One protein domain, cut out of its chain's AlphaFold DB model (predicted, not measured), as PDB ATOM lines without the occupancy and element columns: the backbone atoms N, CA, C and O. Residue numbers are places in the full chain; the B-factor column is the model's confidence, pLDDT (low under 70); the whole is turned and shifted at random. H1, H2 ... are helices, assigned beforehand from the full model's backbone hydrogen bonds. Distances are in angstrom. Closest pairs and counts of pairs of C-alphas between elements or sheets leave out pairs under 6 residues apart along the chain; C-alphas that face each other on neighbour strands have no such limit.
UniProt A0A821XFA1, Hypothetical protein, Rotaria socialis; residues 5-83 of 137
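AT A GLANCE: This is residues 5 to 83 of the 137 residues of the protein "Hypothetical protein" of Rotaria socialis (UniProt A0A821XFA1). H2 runs through the middle, H1 folds back from its start as a helical hairpin, and H5 crosses it; past its other end H3 and H4 make a loose V. The printed part has 79 residues, with five named helices, H1 to H5 in order, and no named strand: all helix. It is only just compact, close to loose, with a radius of gyration of the C-alphas of 13.4 A, spanning 37 by 29 by 18 A.

IN THESE COORDINATES: H1 is residues 5 to 17, 18.8 A, from C-alpha 5 at (144.343, 122.933, 146.770). H2 is residues 20 to 32, 18.2 A; H3 34 to 39, 8.8 A; H4 43 to 60, 24.7 A, with a kink of 36 degrees near residue 52. H5 is residues 65 to 81, 24.7 A, to C-alpha 81 at (138.768, 146.607, 131.806).

HOW THE PARTS SIT: H1, with residues 10 to 14 alone, touches H2; the closest C-alphas, of Phe 14 and Val 21, are 5.6 A apart. H2 touches H5, closest C-alphas Thr 24 and Tyr 76 at 5.7 A, only just about perpendicular at 71 degrees. H2 and H4 are near each other; H4 and H5 are apart. Every O i to N i+4 pair is within hydrogen-bond range in H2 and H5; H1 has 8 of 9, H3 1 of 2, H4 12 of 14.

THE WHOLE: The printed part has no cut. Residues 58 to 63 are under pLDDT 70.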
ATOM      1  N   PRO A   5     145.263 123.150 147.891       83.88
ATOM      2  CA  PRO A   5     144.343 122.933 146.770       83.88
ATOM      3  C   PRO A   5     144.082 124.190 145.934       83.88
ATOM      4  O   PRO A   5     144.087 124.131 144.707       83.88
ATOM      5  N   LEU A   6     143.904 125.343 146.586       84.19
ATOM      6  CA  LEU A   6     143.723 126.624 145.898       84.19
ATOM      7  C   LEU A   6     144.988 127.026 145.138       84.19
ATOM      8  O   LEU A   6     144.911 127.534 144.026       84.19
ATOM      9  N   THR A   7     146.154 126.765 145.729       87.50
ATOM     10  CA  THR A   7     147.444 127.054 145.099       87.50
ATOM     11  C   THR A   7     147.592 126.276 143.793       87.50
ATOM     12  O   THR A   7     147.911 126.884 142.781       87.50
ATOM     13  N   LEU A   8     147.296 124.969 143.778       89.19
ATOM     14  CA  LEU A   8     147.328 124.164 142.549       89.19
ATOM     15  C   LEU A   8     146.369 124.694 141.478       89.19
ATOM     16  O   LEU A   8     146.772 124.847 140.332       89.19
ATOM     17  N   ARG A   9     145.139 125.066 141.855       87.31
ATOM     18  CA  ARG A   9     144.181 125.661 140.910       87.31
ATOM     19  C   ARG A   9     144.695 126.955 140.287       87.31
ATOM     20  O   ARG A   9     144.517 127.172 139.096       87.31
ATOM     21  N   LEU A  10     145.342 127.805 141.078       87.25
ATOM     22  CA  LEU A  10     145.956 129.032 140.572       87.25
ATOM     23  C   LEU A  10     147.153 128.740 139.664       87.25
ATOM     24  O   LEU A  10     147.336 129.447 138.679       87.25
ATOM     25  N   TRP A  11     147.938 127.701 139.957       90.94
ATOM     26  CA  TRP A  11     149.020 127.253 139.076       90.94
ATOM     27  C   TRP A  11     148.504 126.746 137.731       90.94
ATOM     28  O   TRP A  11     149.089 127.086 136.706       90.94
ATOM     29  N   ASP A  12     147.393 126.006 137.715       91.81
ATOM     30  CA  ASP A  12     146.766 125.556 136.467       91.81
ATOM     31  C   ASP A  12     146.387 126.756 135.579       91.81
ATOM     32  O   ASP A  12     146.647 126.753 134.377       91.81
ATOM     33  N   ILE A  13     145.830 127.816 136.179       89.31
ATOM     34  CA  ILE A  13     145.474 129.059 135.473       89.31
ATOM     35  C   ILE A  13     146.740 129.832 135.067       89.31
ATOM     36  O   ILE A  13     146.810 130.370 133.966       89.31
ATOM     37  N   PHE A  14     147.773 129.858 135.915       90.00
ATOM     38  CA  PHE A  14     149.047 130.527 135.630       90.00
ATOM     39  C   PHE A  14     149.746 129.950 134.397       90.00
ATOM     40  O   PHE A  14     150.344 130.695 133.628       90.00
ATOM     41  N   VAL A  15     149.648 128.640 134.165       90.88
ATOM     42  CA  VAL A  15     150.200 128.019 132.951       90.88
ATOM     43  C   VAL A  15     149.472 128.490 131.681       90.88
ATOM     44  O   VAL A  15     150.087 128.514 130.616       90.88
ATOM     45  N   LEU A  16     148.200 128.891 131.780       88.00
ATOM     46  CA  LEU A  16     147.400 129.379 130.651       88.00
ATOM     47  C   LEU A  16     147.576 130.886 130.401       88.00
ATOM     48  O   LEU A  16     147.838 131.284 129.269       88.00
ATOM     49  N   ASP A  17     147.450 131.706 131.448       82.94
ATOM     50  CA  ASP A  17     147.389 133.177 131.349       82.94
ATOM     51  C   ASP A  17     148.695 133.886 131.772       82.94
ATOM     52  O   ASP A  17     148.850 135.097 131.594       82.94
ATOM     53  N   GLY A  18     149.659 133.158 132.341       87.06
ATOM     54  CA  GLY A  18     150.954 133.691 132.762       87.06
ATOM     55  C   GLY A  18     150.893 134.603 133.994       87.06
ATOM     56  O   GLY A  18     150.146 134.378 134.949       87.06
ATOM     57  N   GLU A  19     151.718 135.655 133.996       85.00
ATOM     58  CA  GLU A  19     151.947 136.534 135.158       85.00
ATOM     59  C   GLU A  19     150.711 137.318 135.628       85.00
ATOM     60  O   GLU A  19     150.624 137.707 136.796       85.00
ATOM     61  N   GLN A  20     149.718 137.492 134.757       86.31
ATOM     62  CA  GLN A  20     148.481 138.211 135.067       86.31
ATOM     63  C   GLN A  20     147.699 137.557 136.214       86.31
ATOM     64  O   GLN A  20     147.031 138.245 136.994       86.31
ATOM     65  N   VAL A  21     147.838 136.237 136.372       88.06
ATOM     66  CA  VAL A  21     147.225 135.473 137.464       88.06
ATOM     67  C   VAL A  21     147.780 135.889 138.818       88.06
ATOM     68  O   VAL A  21     147.020 136.029 139.777       88.06
ATOM     69  N   LEU A  22     149.091 136.132 138.911       86.69
ATOM     70  CA  LEU A  22     149.743 136.548 140.156       86.69
ATOM     71  C   LEU A  22     149.216 137.910 140.610       86.69
ATOM     72  O   LEU A  22     148.822 138.069 141.768       86.69
ATOM     73  N   LEU A  23     149.153 138.869 139.682       88.94
ATOM     74  CA  LEU A  23     148.643 140.209 139.958       88.94
ATOM     75  C   LEU A  23     147.167 140.171 140.364       88.94
ATOM     76  O   LEU A  23     146.774 140.764 141.371       88.94
ATOM     77  N   THR A  24     146.358 139.426 139.613       89.38
ATOM     78  CA  THR A  24     144.922 139.298 139.871       89.38
ATOM     79  C   THR A  24     144.650 138.638 141.212       89.38
ATOM     80  O   THR A  24     143.811 139.109 141.977       89.38
ATOM     81  N   THR A  25     145.403 137.591 141.543       86.19
ATOM     82  CA  THR A  25     145.278 136.886 142.818       86.19
ATOM     83  C   THR A  25     145.666 137.798 143.973       86.19
ATOM     84  O   THR A  25     144.919 137.905 144.944       86.19
ATOM     85  N   ALA A  26     146.784 138.522 143.865       87.12
ATOM     86  CA  ALA A  26     147.188 139.493 144.876       87.12
ATOM     87  C   ALA A  26     146.112 140.573 145.083       87.12
ATOM     88  O   ALA A  26     145.734 140.869 146.218       87.12
ATOM     89  N   PHE A  27     145.554 141.111 143.997       87.38
ATOM     90  CA  PHE A  27     144.469 142.085 144.063       87.38
ATOM     91  C   PHE A  27     143.197 141.508 144.697       87.38
ATOM     92  O   PHE A  27     142.596 142.155 145.554       87.38
ATOM     93  N   CYS A  28     142.801 140.290 144.326       87.31
ATOM     94  CA  CYS A  28     141.636 139.601 144.879       87.31
ATOM     95  C   CYS A  28     141.771 139.412 146.397       87.31
ATOM     96  O   CYS A  28     140.857 139.744 147.155       87.31
ATOM     97  N   ILE A  29     142.949 138.976 146.855       84.19
ATOM     98  CA  ILE A  29     143.285 138.838 148.277       84.19
ATOM     99  C   ILE A  29     143.137 140.188 149.002       84.19
ATOM    100  O   ILE A  29     142.477 140.282 150.037       84.19
ATOM    101  N   LEU A  30     143.713 141.260 148.453       85.56
ATOM    102  CA  LEU A  30     143.624 142.598 149.049       85.56
ATOM    103  C   LEU A  30     142.184 143.129 149.066       85.56
ATOM    104  O   LEU A  30     141.754 143.751 150.040       85.56
ATOM    105  N   ARG A  31     141.416 142.858 148.008       84.12
ATOM    106  CA  ARG A  31     140.015 143.263 147.869       84.12
ATOM    107  C   ARG A  31     139.123 142.572 148.898       84.12
ATOM    108  O   ARG A  31     138.311 143.262 149.520       84.12
ATOM    109  N   LEU A  32     139.308 141.271 149.131       82.94
ATOM    110  CA  LEU A  32     138.583 140.507 150.153       82.94
ATOM    111  C   LEU A  32     138.739 141.141 151.547       82.94
ATOM    112  O   LEU A  32     137.789 141.231 152.325       82.94
ATOM    113  N   HIS A  33     139.927 141.676 151.832       82.50
ATOM    114  CA  HIS A  33     140.275 142.263 153.124       82.50
ATOM    115  C   HIS A  33     140.212 143.790 153.182       82.50
ATOM    116  O   HIS A  33     140.593 144.381 154.198       82.50
ATOM    117  N   ARG A  34     139.670 144.451 152.151       84.19
ATOM    118  CA  ARG A  34     139.653 145.918 152.034       84.19
ATOM    119  C   ARG A  34     139.104 146.616 153.282       84.19
ATOM    120  O   ARG A  34     139.672 147.607 153.725       84.19
ATOM    121  N   LYS A  35     138.015 146.109 153.871       83.44
ATOM    122  CA  LYS A  35     137.385 146.721 155.060       83.44
ATOM    123  C   LYS A  35     138.312 146.732 156.279       83.44
ATOM    124  O   LYS A  35     138.348 147.726 157.000       83.44
ATOM    125  N   LYS A  36     139.049 145.634 156.493       81.69
ATOM    126  CA  LYS A  36     140.037 145.515 157.572       81.69
ATOM    127  C   LYS A  36     141.249 146.397 157.277       81.69
ATOM    128  O   LYS A  36     141.629 147.185 158.132       81.69
ATOM    129  N   LEU A  37     141.786 146.340 156.056       83.12
ATOM    130  CA  LEU A  37     142.934 147.160 155.647       83.12
ATOM    131  C   LEU A  37     142.676 148.663 155.812       83.12
ATOM    132  O   LEU A  37     143.543 149.366 156.310       83.12
ATOM    133  N   LEU A  38     141.477 149.150 155.479       85.06
ATOM    134  CA  LEU A  38     141.117 150.564 155.655       85.06
ATOM    135  C   LEU A  38     141.031 151.007 157.125       85.06
ATOM    136  O   LEU A  38     141.160 152.194 157.411       85.06
ATOM    137  N   HIS A  39     140.809 150.078 158.058       86.56
ATOM    138  CA  HIS A  39     140.838 150.374 159.493       86.56
ATOM    139  C   HIS A  39     142.264 150.456 160.051       86.56
ATOM    140  O   HIS A  39     142.487 151.108 161.073       86.56
ATOM    141  N   LEU A  40     143.232 149.814 159.394       84.44
ATOM    142  CA  LEU A  40     144.625 149.806 159.819       84.44
ATOM    143  C   LEU A  40     145.312 151.083 159.321       84.44
ATOM    144  O   LEU A  40     145.591 151.235 158.137       84.44
ATOM    145  N   LYS A  41     145.581 152.021 160.236       78.25
ATOM    146  CA  LYS A  41     146.225 153.310 159.913       78.25
ATOM    147  C   LYS A  41     147.758 153.261 159.945       78.25
ATOM    148  O   LYS A  41     148.403 154.153 159.405       78.25
ATOM    149  N   THR A  42     148.337 152.238 160.570       88.38
ATOM    150  CA  THR A  42     149.782 152.127 160.820       88.38
ATOM    151  C   THR A  42     150.403 151.033 159.955       88.38
ATOM    152  O   THR A  42     149.860 149.931 159.868       88.38
ATOM    153  N   PHE A  43     151.574 151.306 159.372       86.62
ATOM    154  CA  PHE A  43     152.306 150.361 158.515       86.62
ATOM    155  C   PHE A  43     152.601 149.020 159.202       86.62
ATOM    156  O   PHE A  43     152.418 147.961 158.606       86.62
ATOM    157  N   ASP A  44     152.994 149.054 160.475       88.88
ATOM    158  CA  ASP A  44     153.327 147.847 161.237       88.88
ATOM    159  C   ASP A  44     152.105 146.925 161.415       88.88
ATOM    160  O   ASP A  44     152.166 145.708 161.233       88.88
ATOM    161  N   SER A  45     150.934 147.523 161.646       86.75
ATOM    162  CA  SER A  45     149.674 146.787 161.741       86.75
ATOM    163  C   SER A  45     149.271 146.158 160.405       86.75
ATOM    164  O   SER A  45     148.787 145.029 160.389       86.75
ATOM    165  N   ILE A  46     149.509 146.850 159.284       88.12
ATOM    166  CA  ILE A  46     149.271 146.309 157.937       88.12
ATOM    167  C   ILE A  46     150.193 145.112 157.677       88.12
ATOM    168  O   ILE A  46     149.721 144.063 157.245       88.12
ATOM    169  N   ASN A  47     151.485 145.225 157.990       87.50
ATOM    170  CA  ASN A  47     152.431 144.122 157.813       87.50
ATOM    171  C   ASN A  47     152.080 142.907 158.674       87.50
ATOM    172  O   ASN A  47     152.118 141.776 158.187       87.50
ATOM    173  N   SER A  48     151.715 143.129 159.936       86.69
ATOM    174  CA  SER A  48     151.275 142.053 160.827       86.69
ATOM    175  C   SER A  48     150.006 141.374 160.296       86.69
ATOM    176  O   SER A  48     149.930 140.144 160.256       86.69
ATOM    177  N   PHE A  49     149.052 142.157 159.782       86.12
ATOM    178  CA  PHE A  49     147.842 141.639 159.148       86.12
ATOM    179  C   PHE A  49     148.153 140.770 157.917       86.12
ATOM    180  O   PHE A  49     147.693 139.631 157.829       86.12
ATOM    181  N   LEU A  50     148.977 141.270 156.991       85.00
ATOM    182  CA  LEU A  50     149.333 140.547 155.766       85.00
ATOM    183  C   LEU A  50     150.071 139.231 156.051       85.00
ATOM    184  O   LEU A  50     149.890 138.259 155.319       85.00
ATOM    185  N   LYS A  51     150.893 139.185 157.104       83.81
ATOM    186  CA  LYS A  51     151.692 137.999 157.447       83.81
ATOM    187  C   LYS A  51     150.904 136.967 158.253       83.81
ATOM    188  O   LYS A  51     151.004 135.780 157.960       83.81
ATOM    189  N   ASN A  52     150.123 137.402 159.243       82.06
ATOM    190  CA  ASN A  52     149.536 136.501 160.239       82.06
ATOM    191  C   ASN A  52     148.034 136.272 160.022       82.06
ATOM    192  O   ASN A  52     147.585 135.130 159.920       82.06
ATOM    193  N   GLU A  53     147.252 137.346 159.926       76.81
ATOM    194  CA  GLU A  53     145.784 137.277 159.812       76.81
ATOM    195  C   GLU A  53     145.329 136.761 158.447       76.81
ATOM    196  O   GLU A  53     144.314 136.069 158.339       76.81
ATOM    197  N   LEU A  54     146.093 137.075 157.399       77.62
ATOM    198  CA  LEU A  54     145.803 136.619 156.047       77.62
ATOM    199  C   LEU A  54     145.797 135.088 155.973       77.62
ATOM    200  O   LEU A  54     144.848 134.483 155.481       77.62
ATOM    201  N   CYS A  55     146.835 134.457 156.528       73.25
ATOM    202  CA  CYS A  55     146.985 133.005 156.510       73.25
ATOM    203  C   CYS A  55     145.919 132.308 157.370       73.25
ATOM    204  O   CYS A  55     145.447 131.236 157.003       73.25
ATOM    205  N   GLN A  56     145.476 132.944 158.460       73.31
ATOM    206  CA  GLN A  56     144.361 132.438 159.263       73.31
ATOM    207  C   GLN A  56     143.017 132.572 158.548       73.31
ATOM    208  O   GLN A  56     142.188 131.671 158.641       73.31
ATOM    209  N   THR A  57     142.798 133.654 157.796       71.75
ATOM    210  CA  THR A  57     141.508 133.854 157.129       71.75
ATOM    211  C   THR A  57     141.278 132.829 156.021       71.75
ATOM    212  O   THR A  57     140.175 132.307 155.917       71.75
ATOM    213  N   PHE A  58     142.309 132.467 155.254       68.50
ATOM    214  CA  PHE A  58     142.193 131.396 154.257       68.50
ATOM    215  C   PHE A  58     142.085 129.991 154.866       68.50
ATOM    216  O   PHE A  58     141.560 129.091 154.221       68.50
ATOM    217  N   GLY A  59     142.589 129.786 156.086       62.41
ATOM    218  CA  GLY A  59     142.461 128.511 156.801       62.41
ATOM    219  C   GLY A  59     141.125 128.340 157.531       62.41
ATOM    220  O   GLY A  59     140.697 127.212 157.751       62.41
ATOM    221  N   GLY A  60     140.477 129.447 157.913       57.94
ATOM    222  CA  GLY A  60     139.221 129.460 158.668       57.94
ATOM    223  C   GLY A  60     137.982 129.842 157.856       57.94
ATOM    224  O   GLY A  60     136.884 129.856 158.410       57.94
ATOM    225  N   SER A  61     138.123 130.191 156.576       56.72
ATOM    226  CA  SER A  61     136.979 130.566 155.748       56.72
ATOM    227  C   SER A  61     136.148 129.345 155.367       56.72
ATOM    228  O   SER A  61     136.650 128.418 154.742       56.72
ATOM    229  N   THR A  62     134.842 129.417 155.626       56.94
ATOM    230  CA  THR A  62     133.793 128.550 155.053       56.94
ATOM    231  C   THR A  62     133.703 128.639 153.521       56.94
ATOM    232  O   THR A  62     132.921 127.918 152.913       56.94
ATOM    233  N   LEU A  63     134.472 129.548 152.912       63.91
ATOM    234  CA  LEU A  63     134.538 129.776 151.479       63.91
ATOM    235  C   LEU A  63     135.289 128.619 150.818       63.91
ATOM    236  O   LEU A  63     136.456 128.354 151.117       63.91
ATOM    237  N   THR A  64     134.594 127.920 149.939       74.75
ATOM    238  CA  THR A  64     135.143 126.822 149.153       74.75
ATOM    239  C   THR A  64     136.144 127.344 148.124       74.75
ATOM    240  O   THR A  64     136.110 128.505 147.710       74.75
ATOM    241  N   THR A  65     137.056 126.475 147.684       77.62
ATOM    242  CA  THR A  65     138.025 126.798 146.623       77.62
ATOM    243  C   THR A  65     137.334 127.360 145.378       77.62
ATOM    244  O   THR A  65     137.865 128.274 144.757       77.62
ATOM    245  N   ASP A  66     136.145 126.857 145.039       82.00
ATOM    246  CA  ASP A  66     135.414 127.246 143.832       82.00
ATOM    247  C   ASP A  66     134.885 128.687 143.909       82.00
ATOM    248  O   ASP A  66     135.039 129.447 142.956       82.00
ATOM    249  N   GLU A  67     134.375 129.114 145.067       82.44
ATOM    250  CA  GLU A  67     133.921 130.499 145.277       82.44
ATOM    251  C   GLU A  67     135.085 131.506 145.206       82.44
ATOM    252  O   GLU A  67     134.928 132.627 144.722       82.44
ATOM    253  N   ILE A  68     136.285 131.109 145.650       81.38
ATOM    254  CA  ILE A  68     137.491 131.947 145.532       81.38
ATOM    255  C   ILE A  68     137.893 132.113 144.063       81.38
ATOM    256  O   ILE A  68     138.291 133.205 143.655       81.38
ATOM    257  N   ILE A  69     137.793 131.044 143.271       85.38
ATOM    258  CA  ILE A  69     138.092 131.089 141.837       85.38
ATOM    259  C   ILE A  69     137.055 131.938 141.090       85.38
ATOM    260  O   ILE A  69     137.424 132.693 140.193       85.38
ATOM    261  N   GLU A  70     135.783 131.894 141.479       86.25
ATOM    262  CA  GLU A  70     134.754 132.757 140.893       86.25
ATOM    263  C   GLU A  70     135.028 134.247 141.170       86.25
ATOM    264  O   GLU A  70     135.046 135.062 140.242       86.25
ATOM    265  N   GLU A  71     135.342 134.613 142.418       84.94
ATOM    266  CA  GLU A  71     135.714 135.994 142.758       84.94
ATOM    267  C   GLU A  71     137.010 136.422 142.044       84.94
ATOM    268  O   GLU A  71     137.140 137.582 141.634       84.94
ATOM    269  N   TYR A  72     137.945 135.490 141.834       87.94
ATOM    270  CA  TYR A  72     139.136 135.723 141.019       87.94
ATOM    271  C   TYR A  72     138.765 136.107 139.580       87.94
ATOM    272  O   TYR A  72     139.271 137.116 139.090       87.94
ATOM    273  N   MET A  73     137.849 135.386 138.923       87.12
ATOM    274  CA  MET A  73     137.435 135.694 137.544       87.12
ATOM    275  C   MET A  73     136.786 137.078 137.445       87.12
ATOM    276  O   MET A  73     137.078 137.859 136.538       87.12
ATOM    277  N   VAL A  74     135.970 137.444 138.436       89.06
ATOM    278  CA  VAL A  74     135.382 138.788 138.531       89.06
ATOM    279  C   VAL A  74     136.463 139.863 138.707       89.06
ATOM    280  O   VAL A  74     136.352 140.963 138.157       89.06
ATOM    281  N   CYS A  75     137.498 139.585 139.500       88.44
ATOM    282  CA  CYS A  75     138.626 140.494 139.681       88.44
ATOM    283  C   CYS A  75     139.473 140.625 138.412       88.44
ATOM    284  O   CYS A  75     139.874 141.738 138.075       88.44
ATOM    285  N   TYR A  76     139.692 139.523 137.698       88.06
ATOM    286  CA  TYR A  76     140.429 139.485 136.440       88.06
ATOM    287  C   TYR A  76     139.782 140.390 135.388       88.06
ATOM    288  O   TYR A  76     140.427 141.296 134.862       88.06
ATOM    289  N   GLU A  77     138.475 140.233 135.165       86.69
ATOM    290  CA  GLU A  77     137.721 141.059 134.216       86.69
ATOM    291  C   GLU A  77     137.767 142.548 134.582       86.69
ATOM    292  O   GLU A  77     137.945 143.408 133.719       86.69
ATOM    293  N   LYS A  78     137.702 142.878 135.878       86.88
ATOM    294  CA  LYS A  78     137.862 144.266 136.341       86.88
ATOM    295  C   LYS A  78     139.251 144.814 136.031       86.88
ATOM    296  O   LYS A  78     139.358 145.946 135.567       86.88
ATOM    297  N   LEU A  79     140.314 144.055 136.288       84.75
ATOM    298  CA  LEU A  79     141.680 144.507 136.010       84.75
ATOM    299  C   LEU A  79     141.924 144.664 134.506       84.75
ATOM    300  O   LEU A  79     142.551 145.640 134.088       84.75
ATOM    301  N   LYS A  80     141.354 143.764 133.698       84.19
ATOM    302  CA  LYS A  80     141.383 143.819 132.235       84.19
ATOM    303  C   LYS A  80     140.694 145.068 131.695       84.19
ATOM    304  O   LYS A  80     141.282 145.786 130.895       84.19
ATOM    305  N   GLN A  81     139.494 145.386 132.184       83.25
ATOM    306  CA  GLN A  81     138.768 146.607 131.806       83.25
ATOM    307  C   GLN A  81     139.540 147.890 132.141       83.25
ATOM    308  O   GLN A  81     139.417 148.887 131.435       83.25
ATOM    309  N   ASN A  82     140.343 147.868 133.206       79.50
ATOM    310  CA  ASN A  82     141.158 149.009 133.612       79.50
ATOM    311  C   ASN A  82     142.544 149.038 132.936       79.50
ATOM    312  O   ASN A  82     143.344 149.909 133.261       79.50
ATOM    313  N   ASN A  83     142.838 148.117 132.004       75.00
ATOM    314  CA  ASN A  83     144.152 147.950 131.365       75.00
ATOM    315  C   ASN A  83     145.316 147.827 132.373       75.00
ATOM    316  O   ASN A  83     146.438 148.221 132.080       75.00
TER     317      ASN A  83